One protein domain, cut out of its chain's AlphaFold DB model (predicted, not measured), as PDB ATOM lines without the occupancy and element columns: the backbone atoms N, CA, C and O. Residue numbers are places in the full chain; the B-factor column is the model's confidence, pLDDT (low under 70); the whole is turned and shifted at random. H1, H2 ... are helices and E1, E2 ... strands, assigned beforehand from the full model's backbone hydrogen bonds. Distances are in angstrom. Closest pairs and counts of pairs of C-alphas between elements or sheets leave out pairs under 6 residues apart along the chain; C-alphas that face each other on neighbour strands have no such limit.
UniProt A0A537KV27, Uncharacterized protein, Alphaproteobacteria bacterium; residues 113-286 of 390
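Overview. This is residues 113 to 286 of the 390 residues of an uncharacterized protein of Alphaproteobacteria bacterium (UniProt A0A537KV27). A long helix, H5, makes one side of the domain, with H2 and H3 packed on it one after the other and H4 folded back on H3; a strongly twisted five-stranded sheet stands beside these helices, reached by the first residues of H2. A long unnamed stretch, residues 169 to 199, joins E1 to H5, and residues 265 to 270 stick out from the sheet. The printed part has 174 residues with six named helices and five named strands, in the order H1 H2 H3 H4 E1 H5 E2 H6 E3 E4 E5. The sheet, E1 - E3 - E4 - E5 - E2, is antiparallel and the class mixed. The whole is compact, with a radius of gyration of the C-alphas of 16.2 A and spans of 46 by 41 by 26 A.

Arrangement. H1, residues 113 to 117, only grazes the sheet with residues 114 to 117. H2, residues 122 to 131, is on the sheet at a height of 8.6 A, over none of its strands. H3, residues 134 to 146, and H4, residues 148 to 154, form a helical hairpin and touch, closest at the C-alphas of Ile 144 and Tyr 150, 5.6 A. H5, residues 200 to 222, is the hub: its residues 201 to 209 touch H3, closest at the C-alphas of Val 202 and Ala 143, 4.4 A, and its residues 209 to 216 touch H2, closest at Arg 212 and Val 130, C-alphas 5.3 A apart. H6, residues 242 to 246, touches H5, with the closest C-alphas, Arg 242 and Leu 221, 5.2 A apart, and stands at the sheet's level. E1, residues 166 to 168, pairs with E3, residues 250 to 253, through N 167 and O 252, 2.8 A. E4, residues 258 to 262, forms hairpins with E3, N 260 and O 251 at 2.8 A, and with E5, residues 273 to 283, N 261 and O 274 at 2.8 A; E3, E4 and E5 are a meander, each strand the antiparallel neighbour of the one before. E5 also pairs with E2, residues 226 to 231, N 281 and O 228 at 2.7 A. Every O i to N i+4 pair is within hydrogen-bond range in H1 and H5; the counts are 5 of 6 in H2, 8 of 9 in H3, 1 of 3 in H4 with 3 of 4 O i to N i+3 pairs, and 0 of 1 in H6 with 1 of 2.

Along the chain. H1 begins at C-alpha 113, (-30.528, 44.979, 19.864). H3 is 18.9 A long and H5 32.4 A, from C-alpha 200 at (-57.110, 35.096, 28.512). E2 is 15.4 A long. E5, 26.1 A, bends by 53 degrees at residue 279 and ends at C-alpha 283, (-23.560, 38.821, 12.741).

Size, cuts and confidence. The two C-alphas farthest apart, of Thr 195 and Gln 286, are 49.8 A apart. The printed part has no cut; the links H4 to E1 and E1 to H5 are long. The mean pLDDT of the printed part is 85.0, with residue 163, residues 170 to 195 and residues 265 to 271 under 70.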
ATOM      1  N   ARG A 113     -30.237  46.417  20.043       95.25
ATOM      2  CA  ARG A 113     -30.528  44.979  19.864       95.25
ATOM      3  C   ARG A 113     -29.538  44.257  18.945       95.25
ATOM      4  O   ARG A 113     -29.216  43.108  19.208       95.25
ATOM      5  N   ALA A 114     -29.016  44.934  17.917       95.19
ATOM      6  CA  ALA A 114     -27.994  44.380  17.028       95.19
ATOM      7  C   ALA A 114     -26.680  44.053  17.746       95.19
ATOM      8  O   ALA A 114     -26.033  43.066  17.415       95.19
ATOM      9  N   ASP A 115     -26.312  44.846  18.752       94.56
ATOM     10  CA  ASP A 115     -25.122  44.612  19.568       94.56
ATOM     11  C   ASP A 115     -25.307  43.480  20.576       94.56
ATOM     12  O   ASP A 115     -24.341  42.816  20.927       94.56
ATOM     13  N   ILE A 116     -26.540  43.261  21.031       95.12
ATOM     14  CA  ILE A 116     -26.874  42.216  22.006       95.12
ATOM     15  C   ILE A 116     -27.002  40.847  21.330       95.12
ATOM     16  O   ILE A 116     -26.681  39.822  21.924       95.12
ATOM     17  N   LEU A 117     -27.522  40.839  20.104       96.50
ATOM     18  CA  LEU A 117     -27.818  39.627  19.344       96.50
ATOM     19  C   LEU A 117     -26.650  39.147  18.476       96.50
ATOM     20  O   LEU A 117     -26.702  38.022  17.988       96.50
ATOM     21  N   SER A 118     -25.636  39.984  18.246       95.81
ATOM     22  CA  SER A 118     -24.473  39.599  17.450       95.81
ATOM     23  C   SER A 118     -23.680  38.477  18.106       95.81
ATOM     24  O   SER A 118     -23.582  38.416  19.329       95.81
ATOM     25  N   ASP A 119     -23.077  37.640  17.269       95.88
ATOM     26  CA  ASP A 119     -22.246  36.492  17.634       95.88
ATOM     27  C   ASP A 119     -23.006  35.377  18.374       95.88
ATOM     28  O   ASP A 119     -22.397  34.460  18.920       95.88
ATOM     29  N   LEU A 120     -24.342  35.430  18.369       97.50
ATOM     30  CA  LEU A 120     -25.203  34.374  18.895       97.50
ATOM     31  C   LEU A 120     -25.761  33.517  17.768       97.50
ATOM     32  O   LEU A 120     -26.033  33.992  16.661       97.50
ATOM     33  N   LEU A 121     -26.032  32.253  18.077       97.94
ATOM     34  CA  LEU A 121     -26.906  31.459  17.227       97.94
ATOM     35  C   LEU A 121     -28.330  32.031  17.270       97.94
ATOM     36  O   LEU A 121     -28.789  32.520  18.306       97.94
ATOM     37  N   LEU A 122     -29.076  31.933  16.165       97.12
ATOM     38  CA  LEU A 122     -30.478  32.368  16.145       97.12
ATOM     39  C   LEU A 122     -31.302  31.638  17.218       97.12
ATOM     40  O   LEU A 122     -32.132  32.259  17.883       97.12
ATOM     41  N   SER A 123     -31.033  30.345  17.425       97.00
ATOM     42  CA  SER A 123     -31.659  29.559  18.489       97.00
ATOM     43  C   SER A 123     -31.353  30.100  19.882       97.00
ATOM     44  O   SER A 123     -32.258  30.204  20.703       97.00
ATOM     45  N   GLU A 124     -30.115  30.510  20.147       97.19
ATOM     46  CA  GLU A 124     -29.716  31.101  21.426       97.19
ATOM     47  C   GLU A 124     -30.376  32.462  21.642       97.19
ATOM     48  O   GLU A 124     -30.896  32.727  22.725       97.19
ATOM     49  N   GLY A 125     -30.414  33.310  20.608       96.75
ATOM     50  CA  GLY A 125     -31.093  34.603  20.659       96.75
ATOM     51  C   GLY A 125     -32.592  34.457  20.930       96.75
ATOM     52  O   GLY A 125     -33.144  35.148  21.789       96.75
ATOM     53  N   MET A 126     -33.247  33.510  20.254       95.69
ATOM     54  CA  MET A 126     -34.653  33.183  20.486       95.69
ATOM     55  C   MET A 126     -34.879  32.603  21.888       95.69
ATOM     56  O   MET A 126     -35.770  33.044  22.610       95.69
ATOM     57  N   TRP A 127     -34.050  31.657  22.321       96.50
ATOM     58  CA  TRP A 127     -34.163  31.070  23.651       96.50
ATOM     59  C   TRP A 127     -34.008  32.135  24.740       96.50
ATOM     60  O   TRP A 127     -34.899  32.331  25.564       96.50
ATOM     61  N   LYS A 128     -32.907  32.890  24.707       96.31
ATOM     62  CA  LYS A 128     -32.528  33.831  25.763       96.31
ATOM     63  C   LYS A 128     -33.402  35.083  25.807       96.31
ATOM     64  O   LYS A 128     -33.694  35.565  26.900       96.31
ATOM     65  N   PHE A 129     -33.792  35.623  24.651       97.12
ATOM     66  CA  PHE A 129     -34.401  36.954  24.567       97.12
ATOM     67  C   PHE A 129     -35.825  36.984  23.997       97.12
ATOM     68  O   PHE A 129     -36.433  38.055  23.960       97.12
ATOM     69  N   VAL A 130     -36.360  35.844  23.550       95.81
ATOM     70  CA  VAL A 130     -37.759  35.716  23.114       95.81
ATOM     71  C   VAL A 130     -38.538  34.833  24.089       95.81
ATOM     72  O   VAL A 130     -39.504  35.313  24.674       95.81
ATOM     73  N   LEU A 131     -38.106  33.588  24.315       95.31
ATOM     74  CA  LEU A 131     -38.771  32.670  25.254       95.31
ATOM     75  C   LEU A 131     -38.501  33.041  26.714       95.31
ATOM     76  O   LEU A 131     -39.434  33.152  27.504       95.31
ATOM     77  N   HIS A 132     -37.234  33.297  27.053       96.31
ATOM     78  CA  HIS A 132     -36.814  33.705  28.397       96.31
ATOM     79  C   HIS A 132     -36.802  35.230  28.607       96.31
ATOM     80  O   HIS A 132     -36.122  35.737  29.510       96.31
ATOM     81  N   ASP A 133     -37.561  35.968  27.788       97.56
ATOM     82  CA  ASP A 133     -37.879  37.368  28.065       97.56
ATOM     83  C   ASP A 133     -38.658  37.469  29.389       97.56
ATOM     84  O   ASP A 133     -39.610  36.714  29.584       97.56
ATOM     85  N   PRO A 134     -38.322  38.398  30.299       96.69
ATOM     86  CA  PRO A 134     -38.937  38.436  31.626       96.69
ATOM     87  C   PRO A 134     -40.463  38.624  31.636       96.69
ATOM     88  O   PRO A 134     -41.143  38.054  32.488       96.69
ATOM     89  N   GLU A 135     -41.021  39.414  30.709       96.38
ATOM     90  CA  GLU A 135     -42.481  39.584  30.598       96.38
ATOM     91  C   GLU A 135     -43.115  38.306  30.034       96.38
ATOM     92  O   GLU A 135     -44.141  37.853  30.544       96.38
ATOM     93  N   VAL A 136     -42.480  37.687  29.031       96.25
ATOM     94  CA  VAL A 136     -42.935  36.409  28.462       96.25
ATOM     95  C   VAL A 136     -42.905  35.301  29.511       96.25
ATOM     96  O   VAL A 136     -43.917  34.632  29.681       96.25
ATOM     97  N   GLU A 137     -41.824  35.136  30.278       95.75
ATOM     98  CA  GLU A 137     -41.726  34.125  31.342       95.75
ATOM     99  C   GLU A 137     -42.790  34.324  32.426       95.75
ATOM    100  O   GLU A 137     -43.396  33.361  32.906       95.75
ATOM    101  N   LEU A 138     -43.035  35.576  32.826       95.00
ATOM    102  CA  LEU A 138     -44.045  35.892  33.831       95.00
ATOM    103  C   LEU A 138     -45.454  35.533  33.344       95.00
ATOM    104  O   LEU A 138     -46.227  34.914  34.083       95.00
ATOM    105  N   LEU A 139     -45.796  35.912  32.110       94.69
ATOM    106  CA  LEU A 139     -47.096  35.608  31.514       94.69
ATOM    107  C   LEU A 139     -47.239  34.111  31.213       94.69
ATOM    108  O   LEU A 139     -48.291  33.537  31.488       94.69
ATOM    109  N   ALA A 140     -46.172  33.454  30.759       94.62
ATOM    110  CA  ALA A 140     -46.124  32.019  30.511       94.62
ATOM    111  C   ALA A 140     -46.456  31.211  31.769       94.62
ATOM    112  O   ALA A 140     -47.272  30.296  31.710       94.62
ATOM    113  N   LYS A 141     -45.907  31.582  32.933       95.38
ATOM    114  CA  LYS A 141     -46.245  30.927  34.211       95.38
ATOM    115  C   LYS A 141     -47.748  30.975  34.500       95.38
ATOM    116  O   LYS A 141     -48.321  29.979  34.939       95.38
ATOM    117  N   ARG A 142     -48.401  32.110  34.224       94.06
ATOM    118  CA  ARG A 142     -49.857  32.273  34.392       94.06
ATOM    119  C   ARG A 142     -50.634  31.452  33.364       94.06
ATOM    120  O   ARG A 142     -51.585  30.773  33.736       94.06
ATOM    121  N   ALA A 143     -50.202  31.475  32.105       92.62
ATOM    122  CA  ALA A 143     -50.792  30.693  31.026       92.62
ATOM    123  C   ALA A 143     -50.733  29.185  31.313       92.62
ATOM    124  O   ALA A 143     -51.759  28.517  31.248       92.62
ATOM    125  N   ILE A 144     -49.573  28.658  31.716       94.38
ATOM    126  CA  ILE A 144     -49.367  27.236  32.036       94.38
ATOM    127  C   ILE A 144     -50.215  26.805  33.235       94.38
ATOM    128  O   ILE A 144     -50.788  25.720  33.221       94.38
ATOM    129  N   ALA A 145     -50.350  27.660  34.255       94.38
ATOM    130  CA  ALA A 145     -51.218  27.376  35.397       94.38
ATOM    131  C   ALA A 145     -52.699  27.230  34.998       94.38
ATOM    132  O   ALA A 145     -53.452  26.545  35.687       94.38
ATOM    133  N   LYS A 146     -53.120  27.870  33.898       93.12
ATOM    134  CA  LYS A 146     -54.483  27.778  33.351       93.12
ATOM    135  C   LYS A 146     -54.634  26.670  32.310       93.12
ATOM    136  O   LYS A 146     -55.670  26.018  32.280       93.12
ATOM    137  N   SER A 147     -53.619  26.458  31.478       91.19
ATOM    138  CA  SER A 147     -53.590  25.452  30.417       91.19
ATOM    139  C   SER A 147     -52.203  24.792  30.354       91.19
ATOM    140  O   SER A 147     -51.306  25.279  29.657       91.19
ATOM    141  N   PRO A 148     -51.994  23.668  31.076       92.19
ATOM    142  CA  PRO A 148     -50.681  23.027  31.198       92.19
ATOM    143  C   PRO A 148     -50.054  22.575  29.873       92.19
ATOM    144  O   PRO A 148     -48.833  22.472  29.782       92.19
ATOM    145  N   GLY A 149     -50.859  22.344  28.828       88.56
ATOM    146  CA  GLY A 149     -50.368  21.961  27.497       88.56
ATOM    147  C   GLY A 149     -49.400  22.982  26.890       88.56
ATOM    148  O   GLY A 149     -48.452  22.601  26.202       88.56
ATOM    149  N   TYR A 150     -49.556  24.266  27.230       89.94
ATOM    150  CA  TYR A 150     -48.672  25.343  26.777       89.94
ATOM    151  C   TYR A 150     -47.272  25.307  27.407       89.94
ATOM    152  O   TYR A 150     -46.389  26.039  26.959       89.94
ATOM    153  N   ALA A 151     -47.012  24.430  28.384       92.88
ATOM    154  CA  ALA A 151     -45.655  24.214  28.885       92.88
ATOM    155  C   ALA A 151     -44.701  23.770  27.765       92.88
ATOM    156  O   ALA A 151     -43.545  24.175  27.745       92.88
ATOM    157  N   THR A 152     -45.185  23.007  26.783       90.00
ATOM    158  CA  THR A 152     -44.382  22.610  25.613       90.00
ATOM    159  C   THR A 152     -43.954  23.809  24.758       90.00
ATOM    160  O   THR A 152     -42.843  23.832  24.236       90.00
ATOM    161  N   VAL A 153     -44.784  24.847  24.668       90.25
ATOM    162  CA  VAL A 153     -44.460  26.079  23.936       90.25
ATOM    163  C   VAL A 153     -43.455  26.911  24.719       90.25
ATOM    164  O   VAL A 153     -42.387  27.239  24.214       90.25
ATOM    165  N   PHE A 154     -43.775  27.238  25.972       93.06
ATOM    166  CA  PHE A 154     -42.993  28.207  26.739       93.06
ATOM    167  C   PHE A 154     -41.739  27.620  27.399       93.06
ATOM    168  O   PHE A 154     -40.776  28.350  27.594       93.06
ATOM    169  N   HIS A 155     -41.730  26.328  27.749       91.88
ATOM    170  CA  HIS A 155     -40.549  25.668  28.320       91.88
ATOM    171  C   HIS A 155     -39.758  24.883  27.282       91.88
ATOM    172  O   HIS A 155     -38.536  24.913  27.327       91.88
ATOM    173  N   SER A 156     -40.417  24.171  26.363       90.38
ATOM    174  CA  SER A 156     -39.711  23.377  25.344       90.38
ATOM    175  C   SER A 156     -39.488  24.145  24.041       90.38
ATOM    176  O   SER A 156     -38.826  23.635  23.139       90.38
ATOM    177  N   GLY A 157     -40.024  25.362  23.916       89.12
ATOM    178  CA  GLY A 157     -39.816  26.214  22.750       89.12
ATOM    179  C   GLY A 157     -40.427  25.656  21.466       89.12
ATOM    180  O   GLY A 157     -39.895  25.884  20.380       89.12
ATOM    181  N   TRP A 158     -41.505  24.880  21.578       89.31
ATOM    182  CA  TRP A 158     -42.264  24.408  20.423       89.31
ATOM    183  C   TRP A 158     -43.186  25.513  19.915       89.31
ATOM    184  O   TRP A 158     -43.670  26.331  20.691       89.31
ATOM    185  N   CYS A 159     -43.462  25.521  18.616       82.38
ATOM    186  CA  CYS A 159     -44.391  26.479  18.031       82.38
ATOM    187  C   CYS A 159     -45.837  26.197  18.463       82.38
ATOM    188  O   CYS A 159     -46.616  27.129  18.590       82.38
ATOM    189  N   HIS A 160     -46.212  24.935  18.709       79.75
ATOM    190  CA  HIS A 160     -47.588  24.550  19.043       79.75
ATOM    191  C   HIS A 160     -47.652  23.608  20.252       79.75
ATOM    192  O   HIS A 160     -46.839  22.679  20.328       79.75
ATOM    193  N   PRO A 161     -48.682  23.711  21.119       75.00
ATOM    194  CA  PRO A 161     -48.835  22.854  22.298       75.00
ATOM    195  C   PRO A 161     -49.057  21.356  22.006       75.00
ATOM    196  O   PRO A 161     -49.152  20.544  22.924       75.00
ATOM    197  N   HIS A 162     -49.176  20.970  20.733       75.44
ATOM    198  CA  HIS A 162     -49.593  19.628  20.298       75.44
ATOM    199  C   HIS A 162     -48.648  18.989  19.269       75.44
ATOM    200  O   HIS A 162     -49.058  18.060  18.582       75.44
ATOM    201  N   GLY A 163     -47.398  19.456  19.147       69.50
ATOM    202  CA  GLY A 163     -46.391  18.702  18.381       69.50
ATOM    203  C   GLY A 163     -45.671  19.409  17.245       69.50
ATOM    204  O   GLY A 163     -44.888  18.756  16.566       69.50
ATOM    205  N   VAL A 164     -45.905  20.701  17.010       79.25
ATOM    206  CA  VAL A 164     -45.177  21.436  15.964       79.25
ATOM    207  C   VAL A 164     -43.993  22.145  16.608       79.25
ATOM    208  O   VAL A 164     -44.188  23.097  17.364       79.25
ATOM    209  N   ALA A 165     -42.778  21.666  16.342       84.69
ATOM    210  CA  ALA A 165     -41.549  22.256  16.877       84.69
ATOM    211  C   ALA A 165     -41.047  23.424  16.014       84.69
ATOM    212  O   ALA A 165     -40.325  24.294  16.498       84.69
ATOM    213  N   GLU A 166     -41.429  23.446  14.739       88.38
ATOM    214  CA  GLU A 166     -40.946  24.401  13.754       88.38
ATOM    215  C   GLU A 166     -41.783  25.685  13.738       88.38
ATOM    216  O   GLU A 166     -42.992  25.679  13.520       88.38
ATOM    217  N   TRP A 167     -41.104  26.808  13.921       88.88
ATOM    218  CA  TRP A 167     -41.656  28.153  13.935       88.88
ATOM    219  C   TRP A 167     -41.734  28.703  12.509       88.88
ATOM    220  O   TRP A 167     -40.697  28.767  11.855       88.88
ATOM    221  N   PRO A 168     -42.894  29.129  11.982       83.94
ATOM    222  CA  PRO A 168     -42.962  29.752  10.654       83.94
ATOM    223  C   PRO A 168     -42.178  31.080  10.606       83.94
ATOM    224  O   PRO A 168     -41.583  31.482  11.593       83.94
ATOM    225  N   PHE A 169     -42.135  31.781   9.466       82.19
ATOM    226  CA  PHE A 169     -41.608  33.165   9.372       82.19
ATOM    227  C   PHE A 169     -42.676  34.230   9.132       82.19
ATOM    228  O   PHE A 169     -42.471  35.407   9.425       82.19
ATOM    229  N   VAL A 170     -43.823  33.838   8.582       68.62
ATOM    230  CA  VAL A 170     -44.955  34.741   8.372       68.62
ATOM    231  C   VAL A 170     -45.936  34.520   9.510       68.62
ATOM    232  O   VAL A 170     -46.635  33.514   9.532       68.62
ATOM    233  N   PHE A 171     -45.957  35.467  10.446       62.62
ATOM    234  CA  PHE A 171     -46.821  35.440  11.623       62.62
ATOM    235  C   PHE A 171     -47.982  36.406  11.457       62.62
ATOM    236  O   PHE A 171     -47.781  37.608  11.275       62.62
ATOM    237  N   SER A 172     -49.197  35.883  11.572       53.28
ATOM    238  CA  SER A 172     -50.298  36.642  12.156       53.28
ATOM    239  C   SER A 172     -50.291  36.326  13.657       53.28
ATOM    240  O   SER A 172     -49.999  35.191  14.027       53.28
ATOM    241  N   ALA A 173     -50.573  37.300  14.529       49.19
ATOM    242  CA  ALA A 173     -50.638  37.074  15.983       49.19
ATOM    243  C   ALA A 173     -51.622  35.946  16.375       49.19
ATOM    244  O   ALA A 173     -51.497  35.362  17.449       49.19
ATOM    245  N   ASP A 174     -52.542  35.613  15.469       49.03
ATOM    246  CA  ASP A 174     -53.635  34.667  15.659       49.03
ATOM    247  C   ASP A 174     -53.287  33.232  15.203       49.03
ATOM    248  O   ASP A 174     -54.049  32.303  15.464       49.03
ATOM    249  N   ASP A 175     -52.134  33.028  14.548       54.62
ATOM    250  CA  ASP A 175     -51.678  31.727  14.018       54.62
ATOM    251  C   ASP A 175     -50.445  31.152  14.732       54.62
ATOM    252  O   ASP A 175     -50.050  30.017  14.466       54.62
ATOM    253  N   VAL A 176     -49.822  31.924  15.631       56.78
ATOM    254  CA  VAL A 176     -48.461  31.660  16.145       56.78
ATOM    255  C   VAL A 176     -48.372  30.366  16.947       56.78
ATOM    256  O   VAL A 176     -47.381  29.653  16.838       56.78
ATOM    257  N   VAL A 177     -49.384  30.080  17.769       55.94
ATOM    258  CA  VAL A 177     -49.330  28.991  18.762       55.94
ATOM    259  C   VAL A 177     -50.597  28.129  18.748       55.94
ATOM    260  O   VAL A 177     -50.851  27.349  19.656       55.94
ATOM    261  N   GLY A 178     -51.419  28.254  17.700       55.28
ATOM    262  CA  GLY A 178     -52.714  27.568  17.636       55.28
ATOM    263  C   GLY A 178     -53.716  28.053  18.683       55.28
ATOM    264  O   GLY A 178     -54.602  27.299  19.076       55.28
ATOM    265  N   VAL A 179     -53.572  29.304  19.132       63.69
ATOM    266  CA  VAL A 179     -54.482  29.902  20.107       63.69
ATOM    267  C   VAL A 179     -55.852  30.103  19.473       63.69
ATOM    268  O   VAL A 179     -55.985  30.735  18.423       63.69
ATOM    269  N   VAL A 180     -56.895  29.631  20.142       65.00
ATOM    270  CA  VAL A 180     -58.279  29.923  19.779       65.00
ATOM    271  C   VAL A 180     -58.715  31.189  20.498       65.00
ATOM    272  O   VAL A 180     -59.164  31.165  21.643       65.00
ATOM    273  N   HIS A 181     -58.593  32.331  19.823       62.78
ATOM    274  CA  HIS A 181     -59.012  33.606  20.395       62.78
ATOM    275  C   HIS A 181     -60.547  33.625  20.665       62.78
ATOM    276  O   HIS A 181     -61.328  33.146  19.834       62.78
ATOM    277  N   PRO A 182     -61.035  34.185  21.795       63.34
ATOM    278  CA  PRO A 182     -62.460  34.241  22.136       63.34
ATOM    279  C   PRO A 182     -63.270  35.058  21.131       63.34
ATOM    280  O   PRO A 182     -64.367  34.658  20.751       63.34
ATOM    281  N   ASP A 183     -62.703  36.165  20.654       60.75
ATOM    282  CA  ASP A 183     -63.225  36.913  19.510       60.75
ATOM    283  C   ASP A 183     -63.020  36.121  18.212       60.75
ATOM    284  O   ASP A 183     -61.886  35.875  17.799       60.75
ATOM    285  N   TRP A 184     -64.127  35.743  17.573       56.91
ATOM    286  CA  TRP A 184     -64.161  34.973  16.330       56.91
ATOM    287  C   TRP A 184     -63.479  35.685  15.157       56.91
ATOM    288  O   TRP A 184     -62.956  35.018  14.267       56.91
ATOM    289  N   THR A 185     -63.443  37.021  15.164       56.06
ATOM    290  CA  THR A 185     -62.808  37.818  14.100       56.06
ATOM    291  C   THR A 185     -61.281  37.784  14.150       56.06
ATOM    292  O   THR A 185     -60.633  38.162  13.177       56.06
ATOM    293  N   LYS A 186     -60.715  37.307  15.265       58.69
ATOM    294  CA  LYS A 186     -59.272  37.209  15.532       58.69
ATOM    295  C   LYS A 186     -58.785  35.759  15.592       58.69
ATOM    296  O   LYS A 186     -57.786  35.463  16.231       58.69
ATOM    297  N   ARG A 187     -59.537  34.810  15.027       60.25
ATOM    298  CA  ARG A 187     -59.122  33.400  14.965       60.25
ATOM    299  C   ARG A 187     -58.354  33.143  13.669       60.25
ATOM    300  O   ARG A 187     -58.862  33.438  12.588       60.25
ATOM    301  N   GLY A 188     -57.162  32.561  13.777       54.19
ATOM    302  CA  GLY A 188     -56.384  32.094  12.630       54.19
ATOM    303  C   GLY A 188     -56.947  30.804  11.999       54.19
ATOM    304  O   GLY A 188     -57.766  30.122  12.625       54.19
ATOM    305  N   PRO A 189     -56.530  30.414  10.773       48.50
ATOM    306  CA  PRO A 189     -56.945  29.174  10.100       48.50
ATOM    307  C   PRO A 189     -56.769  27.873  10.894       48.50
ATOM    308  O   PRO A 189     -57.409  26.877  10.562       48.50
ATOM    309  N   LEU A 190     -55.921  27.859  11.926       47.12
ATOM    310  CA  LEU A 190     -55.732  26.703  12.811       47.12
ATOM    311  C   LEU A 190     -56.698  26.683  14.008       47.12
ATOM    312  O   LEU A 190     -56.973  25.614  14.550       47.12
ATOM    313  N   GLY A 191     -57.302  27.824  14.364       49.69
ATOM    314  CA  GLY A 191     -58.247  27.947  15.479       49.69
ATOM    315  C   GLY A 191     -59.609  27.272  15.250       49.69
ATOM    316  O   GLY A 191     -60.499  27.375  16.087       49.69
ATOM    317  N   PHE A 192     -59.785  26.591  14.114       47.16
ATOM    318  CA  PHE A 192     -60.981  25.817  13.772       47.16
ATOM    319  C   PHE A 192     -60.969  24.401  14.371       47.16
ATOM    320  O   PHE A 192     -62.002  23.737  14.360       47.16
ATOM    321  N   LEU A 193     -59.819  23.923  14.866       51.53
ATOM    322  CA  LEU A 193     -59.691  22.569  15.420       51.53
ATOM    323  C   LEU A 193     -60.203  22.446  16.862       51.53
ATOM    324  O   LEU A 193     -60.546  21.344  17.280       51.53
ATOM    325  N   SER A 194     -60.297  23.555  17.599       58.91
ATOM    326  CA  SER A 194     -60.911  23.596  18.927       58.91
ATOM    327  C   SER A 194     -62.058  24.604  18.942       58.91
ATOM    328  O   SER A 194     -61.923  25.751  18.520       58.91
ATOM    329  N   THR A 195     -63.222  24.159  19.410       62.72
ATOM    330  CA  THR A 195     -64.415  25.002  19.566       62.72
ATOM    331  C   THR A 195     -64.331  25.907  20.790       62.72
ATOM    332  O   THR A 195     -64.970  26.962  20.812       62.72
ATOM    333  N   GLU A 196     -63.543  25.513  21.792       75.25
ATOM    334  CA  GLU A 196     -63.391  26.253  23.040       75.25
ATOM    335  C   GLU A 196     -62.254  27.273  22.926       75.25
ATOM    336  O   GLU A 196     -61.162  26.921  22.466       75.25
ATOM    337  N   PRO A 197     -62.499  28.540  23.306       80.50
ATOM    338  CA  PRO A 197     -61.468  29.559  23.288       80.50
ATOM    339  C   PRO A 197     -60.447  29.329  24.400       80.50
ATOM    340  O   PRO A 197     -60.796  28.911  25.505       80.50
ATOM    341  N   ASP A 198     -59.194  29.669  24.122       84.56
ATOM    342  CA  ASP A 198     -58.142  29.615  25.126       84.56
ATOM    343  C   ASP A 198     -58.369  30.654  26.241       84.56
ATOM    344  O   ASP A 198     -58.942  31.727  26.003       84.56
ATOM    345  N   PRO A 199     -57.885  30.378  27.467       88.12
ATOM    346  CA  PRO A 199     -57.902  31.342  28.559       88.12
ATOM    347  C   PRO A 199     -57.214  32.662  28.188       88.12
ATOM    348  O   PRO A 199     -56.229  32.692  27.447       88.12
ATOM    349  N   LEU A 200     -57.677  33.769  28.774       87.69
ATOM    350  CA  LEU A 200     -57.110  35.096  28.512       87.69
ATOM    351  C   LEU A 200     -55.611  35.165  28.832       87.69
ATOM    352  O   LEU A 200     -54.859  35.811  28.112       87.69
ATOM    353  N   GLU A 201     -55.168  34.469  29.878       90.94
ATOM    354  CA  GLU A 201     -53.764  34.401  30.279       90.94
ATOM    355  C   GLU A 201     -52.884  33.766  29.196       90.94
ATOM    356  O   GLU A 201     -51.757  34.211  28.981       90.94
ATOM    357  N   VAL A 202     -53.406  32.759  28.486       89.69
ATOM    358  CA  VAL A 202     -52.726  32.132  27.344       89.69
ATOM    359  C   VAL A 202     -52.603  33.131  26.201       89.69
ATOM    360  O   VAL A 202     -51.520  33.302  25.648       89.69
ATOM    361  N   ILE A 203     -53.685  33.845  25.892       87.38
ATOM    362  CA  ILE A 203     -53.712  34.838  24.814       87.38
ATOM    363  C   ILE A 203     -52.729  35.977  25.094       87.38
ATOM    364  O   ILE A 203     -51.972  36.365  24.206       87.38
ATOM    365  N   GLU A 204     -52.693  36.496  26.324       90.06
ATOM    366  CA  GLU A 204     -51.744  37.542  26.721       90.06
ATOM    367  C   GLU A 204     -50.287  37.054  26.616       90.06
ATOM    368  O   GLU A 204     -49.438  37.770  26.079       90.06
ATOM    369  N   ALA A 205     -49.996  35.831  27.074       92.00
ATOM    370  CA  ALA A 205     -48.653  35.254  27.005       92.00
ATOM    371  C   ALA A 205     -48.193  35.018  25.558       92.00
ATOM    372  O   ALA A 205     -47.065  35.366  25.198       92.00
ATOM    373  N   VAL A 206     -49.071  34.481  24.708       89.50
ATOM    374  CA  VAL A 206     -48.774  34.257  23.289       89.50
ATOM    375  C   VAL A 206     -48.621  35.576  22.540       89.50
ATOM    376  O   VAL A 206     -47.722  35.693  21.709       89.50
ATOM    377  N   ALA A 207     -49.418  36.599  22.853       89.25
ATOM    378  CA  ALA A 207     -49.259  37.922  22.255       89.25
ATOM    379  C   ALA A 207     -47.887  38.538  22.592       89.25
ATOM    380  O   ALA A 207     -47.212  39.070  21.705       89.25
ATOM    381  N   ALA A 208     -47.429  38.408  23.842       92.88
ATOM    382  CA  ALA A 208     -46.103  38.862  24.254       92.88
ATOM    383  C   ALA A 208     -44.975  38.113  23.529       92.88
ATOM    384  O   ALA A 208     -44.066  38.745  22.984       92.88
ATOM    385  N   LEU A 209     -45.071  36.782  23.461       93.38
ATOM    386  CA  LEU A 209     -44.119  35.924  22.754       93.38
ATOM    387  C   LEU A 209     -44.042  36.271  21.261       93.38
ATOM    388  O   LEU A 209     -42.958  36.497  20.722       93.38
ATOM    389  N   SER A 210     -45.205  36.395  20.619       89.44
ATOM    390  CA  SER A 210     -45.337  36.763  19.207       89.44
ATOM    391  C   SER A 210     -44.694  38.116  18.928       89.44
ATOM    392  O   SER A 210     -43.968  38.268  17.951       89.44
ATOM    393  N   HIS A 211     -44.904  39.096  19.812       91.38
ATOM    394  CA  HIS A 211     -44.296  40.415  19.688       91.38
ATOM    395  C   HIS A 211     -42.760  40.363  19.770       91.38
ATOM    396  O   HIS A 211     -42.081  41.045  18.995       91.38
ATOM    397  N   ARG A 212     -42.189  39.556  20.676       94.00
ATOM    398  CA  ARG A 212     -40.728  39.389  20.789       94.00
ATOM    399  C   ARG A 212     -40.135  38.711  19.563       94.00
ATOM    400  O   ARG A 212     -39.143  39.194  19.020       94.00
ATOM    401  N   TRP A 213     -40.774  37.649  19.095       92.50
ATOM    402  CA  TRP A 213     -40.339  36.929  17.908       92.50
ATOM    403  C   TRP A 213     -40.435  37.782  16.633       92.50
ATOM    404  O   TRP A 213     -39.469  37.883  15.879       92.50
ATOM    405  N   ASP A 214     -41.547  38.492  16.432       90.44
ATOM    406  CA  ASP A 214     -41.719  39.427  15.314       90.44
ATOM    407  C   ASP A 214     -40.687  40.568  15.357       90.44
ATOM    408  O   ASP A 214     -40.159  40.973  14.322       90.44
ATOM    409  N   SER A 215     -40.327  41.058  16.548       92.94
ATOM    410  CA  SER A 215     -39.267  42.066  16.705       92.94
ATOM    411  C   SER A 215     -37.894  41.533  16.273       92.94
ATOM    412  O   SER A 215     -37.158  42.226  15.561       92.94
ATOM    413  N   LEU A 216     -37.570  40.286  16.628       94.62
ATOM    414  CA  LEU A 216     -36.350  39.612  16.180       94.62
ATOM    415  C   LEU A 216     -36.340  39.431  14.652       94.62
ATOM    416  O   LEU A 216     -35.387  39.838  13.987       94.62
ATOM    417  N   LEU A 217     -37.433  38.934  14.064       92.75
ATOM    418  CA  LEU A 217     -37.559  38.792  12.609       92.75
ATOM    419  C   LEU A 217     -37.462  40.135  11.876       92.75
ATOM    420  O   LEU A 217     -36.792  40.235  10.849       92.75
ATOM    421  N   LYS A 218     -38.080  41.199  12.401       92.25
ATOM    422  CA  LYS A 218     -37.973  42.554  11.835       92.25
ATOM    423  C   LYS A 218     -36.537  43.068  11.826       92.25
ATOM    424  O   LYS A 218     -36.163  43.763  10.882       92.25
ATOM    425  N   THR A 219     -35.743  42.711  12.829       93.62
ATOM    426  CA  THR A 219     -34.317  43.064  12.912       93.62
ATOM    427  C   THR A 219     -33.531  42.421  11.762       93.62
ATOM    428  O   THR A 219     -32.806  43.116  11.045       93.62
ATOM    429  N   LEU A 220     -33.774  41.131  11.492       94.19
ATOM    430  CA  LEU A 220     -33.193  40.401  10.355       94.19
ATOM    431  C   LEU A 220     -33.676  40.948   9.002       94.19
ATOM    432  O   LEU A 220     -32.893  41.165   8.077       94.19
ATOM    433  N   LEU A 221     -34.976  41.231   8.881       92.94
ATOM    434  CA  LEU A 221     -35.593  41.750   7.656       92.94
ATOM    435  C   LEU A 221     -35.054  43.125   7.258       92.94
ATOM    436  O   LEU A 221     -34.831  43.387   6.074       92.94
ATOM    437  N   ARG A 222     -34.852  44.010   8.240       92.94
ATOM    438  CA  ARG A 222     -34.261  45.339   8.025       92.94
ATOM    439  C   ARG A 222     -32.766  45.265   7.739       92.94
ATOM    440  O   ARG A 222     -32.216  46.215   7.184       92.94
ATOM    441  N   GLY A 223     -32.126  44.142   8.061       93.31
ATOM    442  CA  GLY A 223     -30.688  43.985   7.924       93.31
ATOM    443  C   GLY A 223     -29.904  44.786   8.950       93.31
ATOM    444  O   GLY A 223     -28.813  45.256   8.645       93.31
ATOM    445  N   GLU A 224     -30.495  44.990  10.127       94.88
ATOM    446  CA  GLU A 224     -29.789  45.523  11.294       94.88
ATOM    447  C   GLU A 224     -28.797  44.483  11.842       94.88
ATOM    448  O   GLU A 224     -27.814  44.844  12.481       94.88
ATOM    449  N   ILE A 225     -29.055  43.206  11.545       95.31
ATOM    450  CA  ILE A 225     -28.212  42.037  11.789       95.31
ATOM    451  C   ILE A 225     -28.227  41.211  10.500       95.31
ATOM    452  O   ILE A 225     -29.283  41.055   9.876       95.31
ATOM    453  N   ASP A 226     -27.067  40.716  10.087       95.56
ATOM    454  CA  ASP A 226     -26.939  39.746   9.006       95.56
ATOM    455  C   ASP A 226     -26.933  38.318   9.579       95.56
ATOM    456  O   ASP A 226     -26.687  38.091  10.759       95.56
ATOM    457  N   SER A 227     -27.249  37.340   8.737       95.88
ATOM    458  CA  SER A 227     -27.365  35.942   9.145       95.88
ATOM    459  C   SER A 227     -26.549  35.052   8.221       95.88
ATOM    460  O   SER A 227     -26.807  35.026   7.011       95.88
ATOM    461  N   GLU A 228     -25.612  34.309   8.795       96.50
ATOM    462  CA  GLU A 228     -24.802  33.306   8.109       96.50
ATOM    463  C   GLU A 228     -25.150  31.915   8.629       96.50
ATOM    464  O   GLU A 228     -25.557  31.753   9.772       96.50
ATOM    465  N   ALA A 229     -25.068  30.898   7.782       96.81
ATOM    466  CA  ALA A 229     -25.404  29.535   8.156       96.81
ATOM    467  C   ALA A 229     -24.686  28.529   7.260       96.81
ATOM    468  O   ALA A 229     -24.201  28.856   6.173       96.81
ATOM    469  N   LEU A 230     -24.669  27.272   7.695       96.62
ATOM    470  CA  LEU A 230     -24.185  26.165   6.886       96.62
ATOM    471  C   LEU A 230     -25.317  25.691   5.964       96.62
ATOM    472  O   LEU A 230     -26.358  25.241   6.454       96.62
ATOM    473  N   PRO A 231     -25.164  25.794   4.635       96.50
ATOM    474  CA  PRO A 231     -26.175  25.306   3.713       96.50
ATOM    475  C   PRO A 231     -26.218  23.773   3.728       96.50
ATOM    476  O   PRO A 231     -25.186  23.105   3.711       96.50
ATOM    477  N   ALA A 232     -27.424  23.201   3.718       92.50
ATOM    478  CA  ALA A 232     -27.618  21.749   3.662       92.50
ATOM    479  C   ALA A 232     -27.273  21.157   2.279       92.50
ATOM    480  O   ALA A 232     -26.946  19.978   2.170       92.50
ATOM    481  N   GLU A 233     -27.324  21.976   1.224       89.62
ATOM    482  CA  GLU A 233     -26.968  21.606  -0.148       89.62
ATOM    483  C   GLU A 233     -25.951  22.608  -0.720       89.62
ATOM    484  O   GLU A 233     -26.045  23.807  -0.471       89.62
ATOM    485  N   GLN A 234     -25.019  22.141  -1.560       85.44
ATOM    486  CA  GLN A 234     -23.897  22.943  -2.088       85.44
ATOM    487  C   GLN A 234     -24.304  24.184  -2.907       85.44
ATOM    488  O   GLN A 234     -23.484  25.069  -3.125       85.44
ATOM    489  N   ASN A 235     -25.554  24.258  -3.368       87.00
ATOM    490  CA  ASN A 235     -26.040  25.349  -4.216       87.00
ATOM    491  C   ASN A 235     -26.576  26.557  -3.431       87.00
ATOM    492  O   ASN A 235     -26.942  27.559  -4.047       87.00
ATOM    493  N   TYR A 236     -26.660  26.473  -2.101       87.88
ATOM    494  CA  TYR A 236     -27.151  27.577  -1.280       87.88
ATOM    495  C   TYR A 236     -25.990  28.434  -0.760       87.88
ATOM    496  O   TYR A 236     -24.981  27.890  -0.314       87.88
ATOM    497  N   PRO A 237     -26.111  29.774  -0.803       93.31
ATOM    498  CA  PRO A 237     -25.098  30.658  -0.240       93.31
ATOM    499  C   PRO A 237     -25.091  30.557   1.287       93.31
ATOM    500  O   PRO A 237     -26.156  30.494   1.890       93.31
ATOM    501  N   SER A 238     -23.920  30.633   1.925       94.06
ATOM    502  CA  SER A 238     -23.827  30.623   3.396       94.06
ATOM    503  C   SER A 238     -24.555  31.808   4.037       94.06
ATOM    504  O   SER A 238     -25.157  31.682   5.097       94.06
ATOM    505  N   LYS A 239     -24.564  32.968   3.370       95.50
ATOM    506  CA  LYS A 239     -25.322  34.138   3.816       95.50
ATOM    507  C   LYS A 239     -26.803  33.986   3.469       95.50
ATOM    508  O   LYS A 239     -27.181  33.991   2.294       95.50
ATOM    509  N   ILE A 240     -27.657  33.928   4.489       94.62
ATOM    510  CA  ILE A 240     -29.111  33.868   4.319       94.62
ATOM    511  C   ILE A 240     -29.612  35.252   3.889       94.62
ATOM    512  O   ILE A 240     -29.450  36.256   4.584       94.62
ATOM    513  N   LEU A 241     -30.248  35.315   2.718       93.19
ATOM    514  CA  LEU A 241     -30.768  36.564   2.166       93.19
ATOM    515  C   LEU A 241     -31.915  37.122   3.015       93.19
ATOM    516  O   LEU A 241     -32.859  36.407   3.350       93.19
ATOM    517  N   ARG A 242     -31.914  38.444   3.231       92.62
ATOM    518  CA  ARG A 242     -32.939  39.158   4.021       92.62
ATOM    519  C   ARG A 242     -34.371  38.858   3.573       92.62
ATOM    520  O   ARG A 242     -35.278  38.745   4.387       92.62
ATOM    521  N   SER A 243     -34.581  38.685   2.269       90.00
ATOM    522  CA  SER A 243     -35.893  38.381   1.690       90.00
ATOM    523  C   SER A 243     -36.454  37.009   2.077       90.00
ATOM    524  O   SER A 243     -37.655  36.799   1.889       90.00
ATOM    525  N   LEU A 244     -35.618  36.081   2.564       91.19
ATOM    526  CA  LEU A 244     -36.042  34.745   2.996       91.19
ATOM    527  C   LEU A 244     -36.815  34.794   4.316       91.19
ATOM    528  O   LEU A 244     -37.815  34.094   4.436       91.19
ATOM    529  N   TRP A 245     -36.464  35.707   5.224       90.25
ATOM    530  CA  TRP A 245     -37.138  35.900   6.517       90.25
ATOM    531  C   TRP A 245     -38.601  36.367   6.412       90.25
ATOM    532  O   TRP A 245     -39.290  36.467   7.417       90.25
ATOM    533  N   ARG A 246     -39.100  36.672   5.203       88.19
ATOM    534  CA  ARG A 246     -40.512  37.022   4.943       88.19
ATOM    535  C   ARG A 246     -41.280  35.906   4.230       88.19
ATOM    536  O   ARG A 246     -42.459  36.060   3.922       88.19
ATOM    537  N   GLN A 247     -40.617  34.822   3.852       87.50
ATOM    538  CA  GLN A 247     -41.234  33.812   3.004       87.50
ATOM    539  C   GLN A 247     -42.087  32.861   3.857       87.50
ATOM    540  O   GLN A 247     -41.544  32.204   4.740       87.50
ATOM    541  N   PRO A 248     -43.394  32.706   3.571       84.56
ATOM    542  CA  PRO A 248     -44.298  31.882   4.386       84.56
ATOM    543  C   PRO A 248     -43.978  30.387   4.333       84.56
ATOM    544  O   PRO A 248     -44.445  29.625   5.165       84.56
ATOM    545  N   ARG A 249     -43.189  29.962   3.345       87.56
ATOM    546  CA  ARG A 249     -42.756  28.573   3.177       87.56
ATOM    547  C   ARG A 249     -41.565  28.192   4.053       87.56
ATOM    548  O   ARG A 249     -41.135  27.053   3.964       87.56
ATOM    549  N   PHE A 250     -40.985  29.117   4.810       90.19
ATOM    550  CA  PHE A 250     -39.810  28.838   5.629       90.19
ATOM    551  C   PHE A 250     -40.169  28.720   7.106       90.19
ATOM    552  O   PHE A 250     -41.028  29.452   7.601       90.19
ATOM    553  N   TYR A 251     -39.488  27.789   7.771       91.62
ATOM    554  CA  TYR A 251     -39.727  27.420   9.155       91.62
ATOM    555  C   TYR A 251     -38.408  27.223   9.895       91.62
ATOM    556  O   TYR A 251     -37.502  26.565   9.395       91.62
ATOM    557  N   PHE A 252     -38.298  27.765  11.094       93.31
ATOM    558  CA  PHE A 252     -37.139  27.661  11.959       93.31
ATOM    559  C   PHE A 252     -37.373  26.633  13.061       93.31
ATOM    560  O   PHE A 252     -38.356  26.707  13.790       93.31
ATOM    561  N   ASN A 253     -36.462  25.679  13.207       92.94
ATOM    562  CA  ASN A 253     -36.470  24.758  14.331       92.94
ATOM    563  C   ASN A 253     -35.484  25.252  15.389       92.94
ATOM    564  O   ASN A 253     -34.277  25.351  15.158       92.94
ATOM    565  N   LEU A 254     -36.027  25.559  16.562       94.06
ATOM    566  CA  LEU A 254     -35.266  26.104  17.673       94.06
ATOM    567  C   LEU A 254     -34.259  25.104  18.258       94.06
ATOM    568  O   LEU A 254     -33.192  25.510  18.708       94.06
ATOM    569  N   GLN A 255     -34.587  23.810  18.246       92.50
ATOM    570  CA  GLN A 255     -33.821  22.770  18.937       92.50
ATOM    571  C   GLN A 255     -32.493  22.462  18.244       92.50
ATOM    572  O   GLN A 255     -31.482  22.252  18.906       92.50
ATOM    573  N   ASP A 256     -32.483  22.448  16.911       93.31
ATOM    574  CA  ASP A 256     -31.293  22.136  16.113       93.31
ATOM    575  C   ASP A 256     -30.731  23.355  15.359       93.31
ATOM    576  O   ASP A 256     -29.797  23.217  14.567       93.31
ATOM    577  N   ASN A 257     -31.295  24.545  15.601       96.06
ATOM    578  CA  ASN A 257     -30.943  25.795  14.930       96.06
ATOM    579  C   ASN A 257     -30.954  25.674  13.392       96.06
ATOM    580  O   ASN A 257     -30.056  26.177  12.703       96.06
ATOM    581  N   SER A 258     -31.943  24.959  12.851       95.44
ATOM    582  CA  SER A 258     -32.075  24.718  11.414       95.44
ATOM    583  C   SER A 258     -33.215  25.507  10.793       95.44
ATOM    584  O   SER A 258     -34.257  25.753  11.399       95.44
ATOM    585  N   LEU A 259     -33.029  25.857   9.526       94.50
ATOM    586  CA  LEU A 259     -34.042  26.475   8.688       94.50
ATOM    587  C   LEU A 259     -34.538  25.467   7.656       94.50
ATOM    588  O   LEU A 259     -33.756  24.937   6.864       94.50
ATOM    589  N   PHE A 260     -35.843  25.244   7.641       93.12
ATOM    590  CA  PHE A 260     -36.557  24.360   6.736       93.12
ATOM    591  C   PHE A 260     -37.379  25.151   5.720       93.12
ATOM    592  O   PHE A 260     -37.841  26.258   5.987       93.12
ATOM    593  N   GLU A 261     -37.589  24.561   4.549       92.00
ATOM    594  CA  GLU A 261     -38.477  25.053   3.501       92.00
ATOM    595  C   GLU A 261     -39.563  24.008   3.216       92.00
ATOM    596  O   GLU A 261     -39.276  22.829   3.014       92.00
ATOM    597  N   SER A 262     -40.815  24.447   3.169       88.44
ATOM    598  CA  SER A 262     -41.966  23.652   2.757       88.44
ATOM    599  C   SER A 262     -41.821  23.195   1.308       88.44
ATOM    600  O   SER A 262     -41.633  24.009   0.397       88.44
ATOM    601  N   LYS A 263     -41.949  21.888   1.085       85.12
ATOM    602  CA  LYS A 263     -42.075  21.282  -0.241       85.12
ATOM    603  C   LYS A 263     -43.471  21.628  -0.781       85.12
ATOM    604  O   LYS A 263     -44.465  21.451  -0.085       85.12
ATOM    605  N   GLU A 264     -43.577  22.074  -2.037       71.00
ATOM    606  CA  GLU A 264     -44.855  22.447  -2.692       71.00
ATOM    607  C   GLU A 264     -45.815  21.254  -2.953       71.00
ATOM    608  O   GLU A 264     -46.676  21.303  -3.834       71.00
ATOM    609  N   THR A 265     -45.683  20.144  -2.226       62.88
ATOM    610  CA  THR A 265     -46.506  18.947  -2.410       62.88
ATOM    611  C   THR A 265     -47.925  19.157  -1.872       62.88
ATOM    612  O   THR A 265     -48.118  19.599  -0.745       62.88
ATOM    613  N   LEU A 266     -48.931  18.806  -2.684       52.06
ATOM    614  CA  LEU A 266     -50.365  19.071  -2.458       52.06
ATOM    615  C   LEU A 266     -51.003  18.321  -1.271       52.06
ATOM    616  O   LEU A 266     -52.163  18.572  -0.955       52.06
ATOM    617  N   ILE A 267     -50.286  17.391  -0.641       56.69
ATOM    618  CA  ILE A 267     -50.763  16.577   0.482       56.69
ATOM    619  C   ILE A 267     -49.578  16.460   1.441       56.69
ATOM    620  O   ILE A 267     -48.550  15.964   0.983       56.69
ATOM    621  N   PRO A 268     -49.655  16.915   2.706       47.72
ATOM    622  CA  PRO A 268     -48.533  16.789   3.628       47.72
ATOM    623  C   PRO A 268     -48.415  15.330   4.088       47.72
ATOM    624  O   PRO A 268     -49.324  14.851   4.768       47.72
ATOM    625  N   PRO A 269     -47.330  14.599   3.771       59.16
ATOM    626  CA  PRO A 269     -46.934  13.447   4.559       59.16
ATOM    627  C   PRO A 269     -45.982  13.923   5.671       59.16
ATOM    628  O   PRO A 269     -45.615  15.099   5.740       59.16
ATOM    629  N   HIS A 270     -45.530  12.999   6.515       56.88
ATOM    630  CA  HIS A 270     -44.572  13.200   7.612       56.88
ATOM    631  C   HIS A 270     -43.181  13.784   7.217       56.88
ATOM    632  O   HIS A 270     -42.258  13.729   8.019       56.88
ATOM    633  N   ASP A 271     -43.008  14.353   6.017       69.88
ATOM    634  CA  ASP A 271     -41.748  14.902   5.483       69.88
ATOM    635  C   ASP A 271     -41.994  16.057   4.479       69.88
ATOM    636  O   ASP A 271     -41.460  16.108   3.366       69.88
ATOM    637  N   TRP A 272     -42.881  16.990   4.824       83.94
ATOM    638  CA  TRP A 272     -43.184  18.148   3.970       83.94
ATOM    639  C   TRP A 272     -42.154  19.285   4.097       83.94
ATOM    640  O   TRP A 272     -42.208  20.241   3.327       83.94
ATOM    641  N   LEU A 273     -41.201  19.182   5.027       87.69
ATOM    642  CA  LEU A 273     -40.153  20.170   5.274       87.69
ATOM    643  C   LEU A 273     -38.801  19.655   4.777       87.69
ATOM    644  O   LEU A 273     -38.367  18.569   5.137       87.69
ATOM    645  N   ALA A 274     -38.111  20.443   3.956       91.06
ATOM    646  CA  ALA A 274     -36.743  20.165   3.534       91.06
ATOM    647  C   ALA A 274     -35.783  21.099   4.272       91.06
ATOM    648  O   ALA A 274     -35.934  22.320   4.212       91.06
ATOM    649  N   ARG A 275     -34.783  20.549   4.959       94.19
ATOM    650  CA  ARG A 275     -33.755  21.353   5.631       94.19
ATOM    651  C   ARG A 275     -32.922  22.109   4.591       94.19
ATOM    652  O   ARG A 275     -32.447  21.512   3.630       94.19
ATOM    653  N   ARG A 276     -32.739  23.416   4.785       94.88
ATOM    654  CA  ARG A 276     -31.973  24.304   3.893       94.88
ATOM    655  C   ARG A 276     -30.713  24.850   4.530       94.88
ATOM    656  O   ARG A 276     -29.694  24.924   3.854       94.88
ATOM    657  N   TYR A 277     -30.780  25.191   5.811       96.81
ATOM    658  CA  TYR A 277     -29.635  25.705   6.553       96.81
ATOM    659  C   TYR A 277     -29.579  25.101   7.950       96.81
ATOM    660  O   TYR A 277     -30.615  24.724   8.498       96.81
ATOM    661  N   THR A 278     -28.382  25.044   8.523       96.81
ATOM    662  CA  THR A 278     -28.118  24.666   9.914       96.81
ATOM    663  C   THR A 278     -27.124  25.634  10.537       96.81
ATOM    664  O   THR A 278     -26.323  26.248   9.831       96.81
ATOM    665  N   GLY A 279     -27.156  25.770  11.864       96.12
ATOM    666  CA  GLY A 279     -26.161  26.576  12.574       96.12
ATOM    667  C   GLY A 279     -26.205  28.047  12.165       96.12
ATOM    668  O   GLY A 279     -25.176  28.623  11.835       96.12
ATOM    669  N   ILE A 280     -27.405  28.630  12.136       97.50
ATOM    670  CA  ILE A 280     -27.609  30.042  11.808       97.50
ATOM    671  C   ILE A 280     -26.947  30.911  12.881       97.50
ATOM    672  O   ILE A 280     -27.408  30.922  14.024       97.50
ATOM    673  N   LEU A 281     -25.894  31.623  12.492       98.06
ATOM    674  CA  LEU A 281     -25.150  32.605  13.266       98.06
ATOM    675  C   LEU A 281     -25.627  34.016  12.907       98.06
ATOM    676  O   LEU A 281     -25.837  34.345  11.737       98.06
ATOM    677  N   LEU A 282     -25.811  34.845  13.929       97.56
ATOM    678  CA  LEU A 282     -26.185  36.244  13.801       97.56
ATOM    679  C   LEU A 282     -24.938  37.120  13.849       97.56
ATOM    680  O   LEU A 282     -24.182  37.069  14.811       97.56
ATOM    681  N   GLU A 283     -24.742  37.968  12.848       95.88
ATOM    682  CA  GLU A 283     -23.560  38.821  12.741       95.88
ATOM    683  C   GLU A 283     -23.945  40.287  12.573       95.88
ATOM    684  O   GLU A 283     -24.959  40.633  11.956       95.88
ATOM    685  N   LYS A 284     -23.105  41.192  13.082       93.31
ATOM    686  CA  LYS A 284     -23.279  42.609  12.756       93.31
ATOM    687  C   LYS A 284     -23.062  42.807  11.261       93.31
ATOM    688  O   LYS A 284     -22.096  42.266  10.720       93.31
ATOM    689  N   PRO A 285     -23.886  43.632  10.595       88.81
ATOM    690  CA  PRO A 285     -23.636  43.978   9.212       88.81
ATOM    691  C   PRO A 285     -22.246  44.599   9.129       88.81
ATOM    692  O   PRO A 285     -21.989  45.642   9.739       88.81
ATOM    693  N   GLN A 286     -21.336  43.967   8.388       80.31
ATOM    694  CA  GLN A 286     -20.058  44.594   8.098       80.31
ATOM    695  C   GLN A 286     -20.369  45.870   7.321       80.31
ATOM    696  O   GLN A 286     -20.880  45.817   6.198       80.31
TER     697      GLN A 286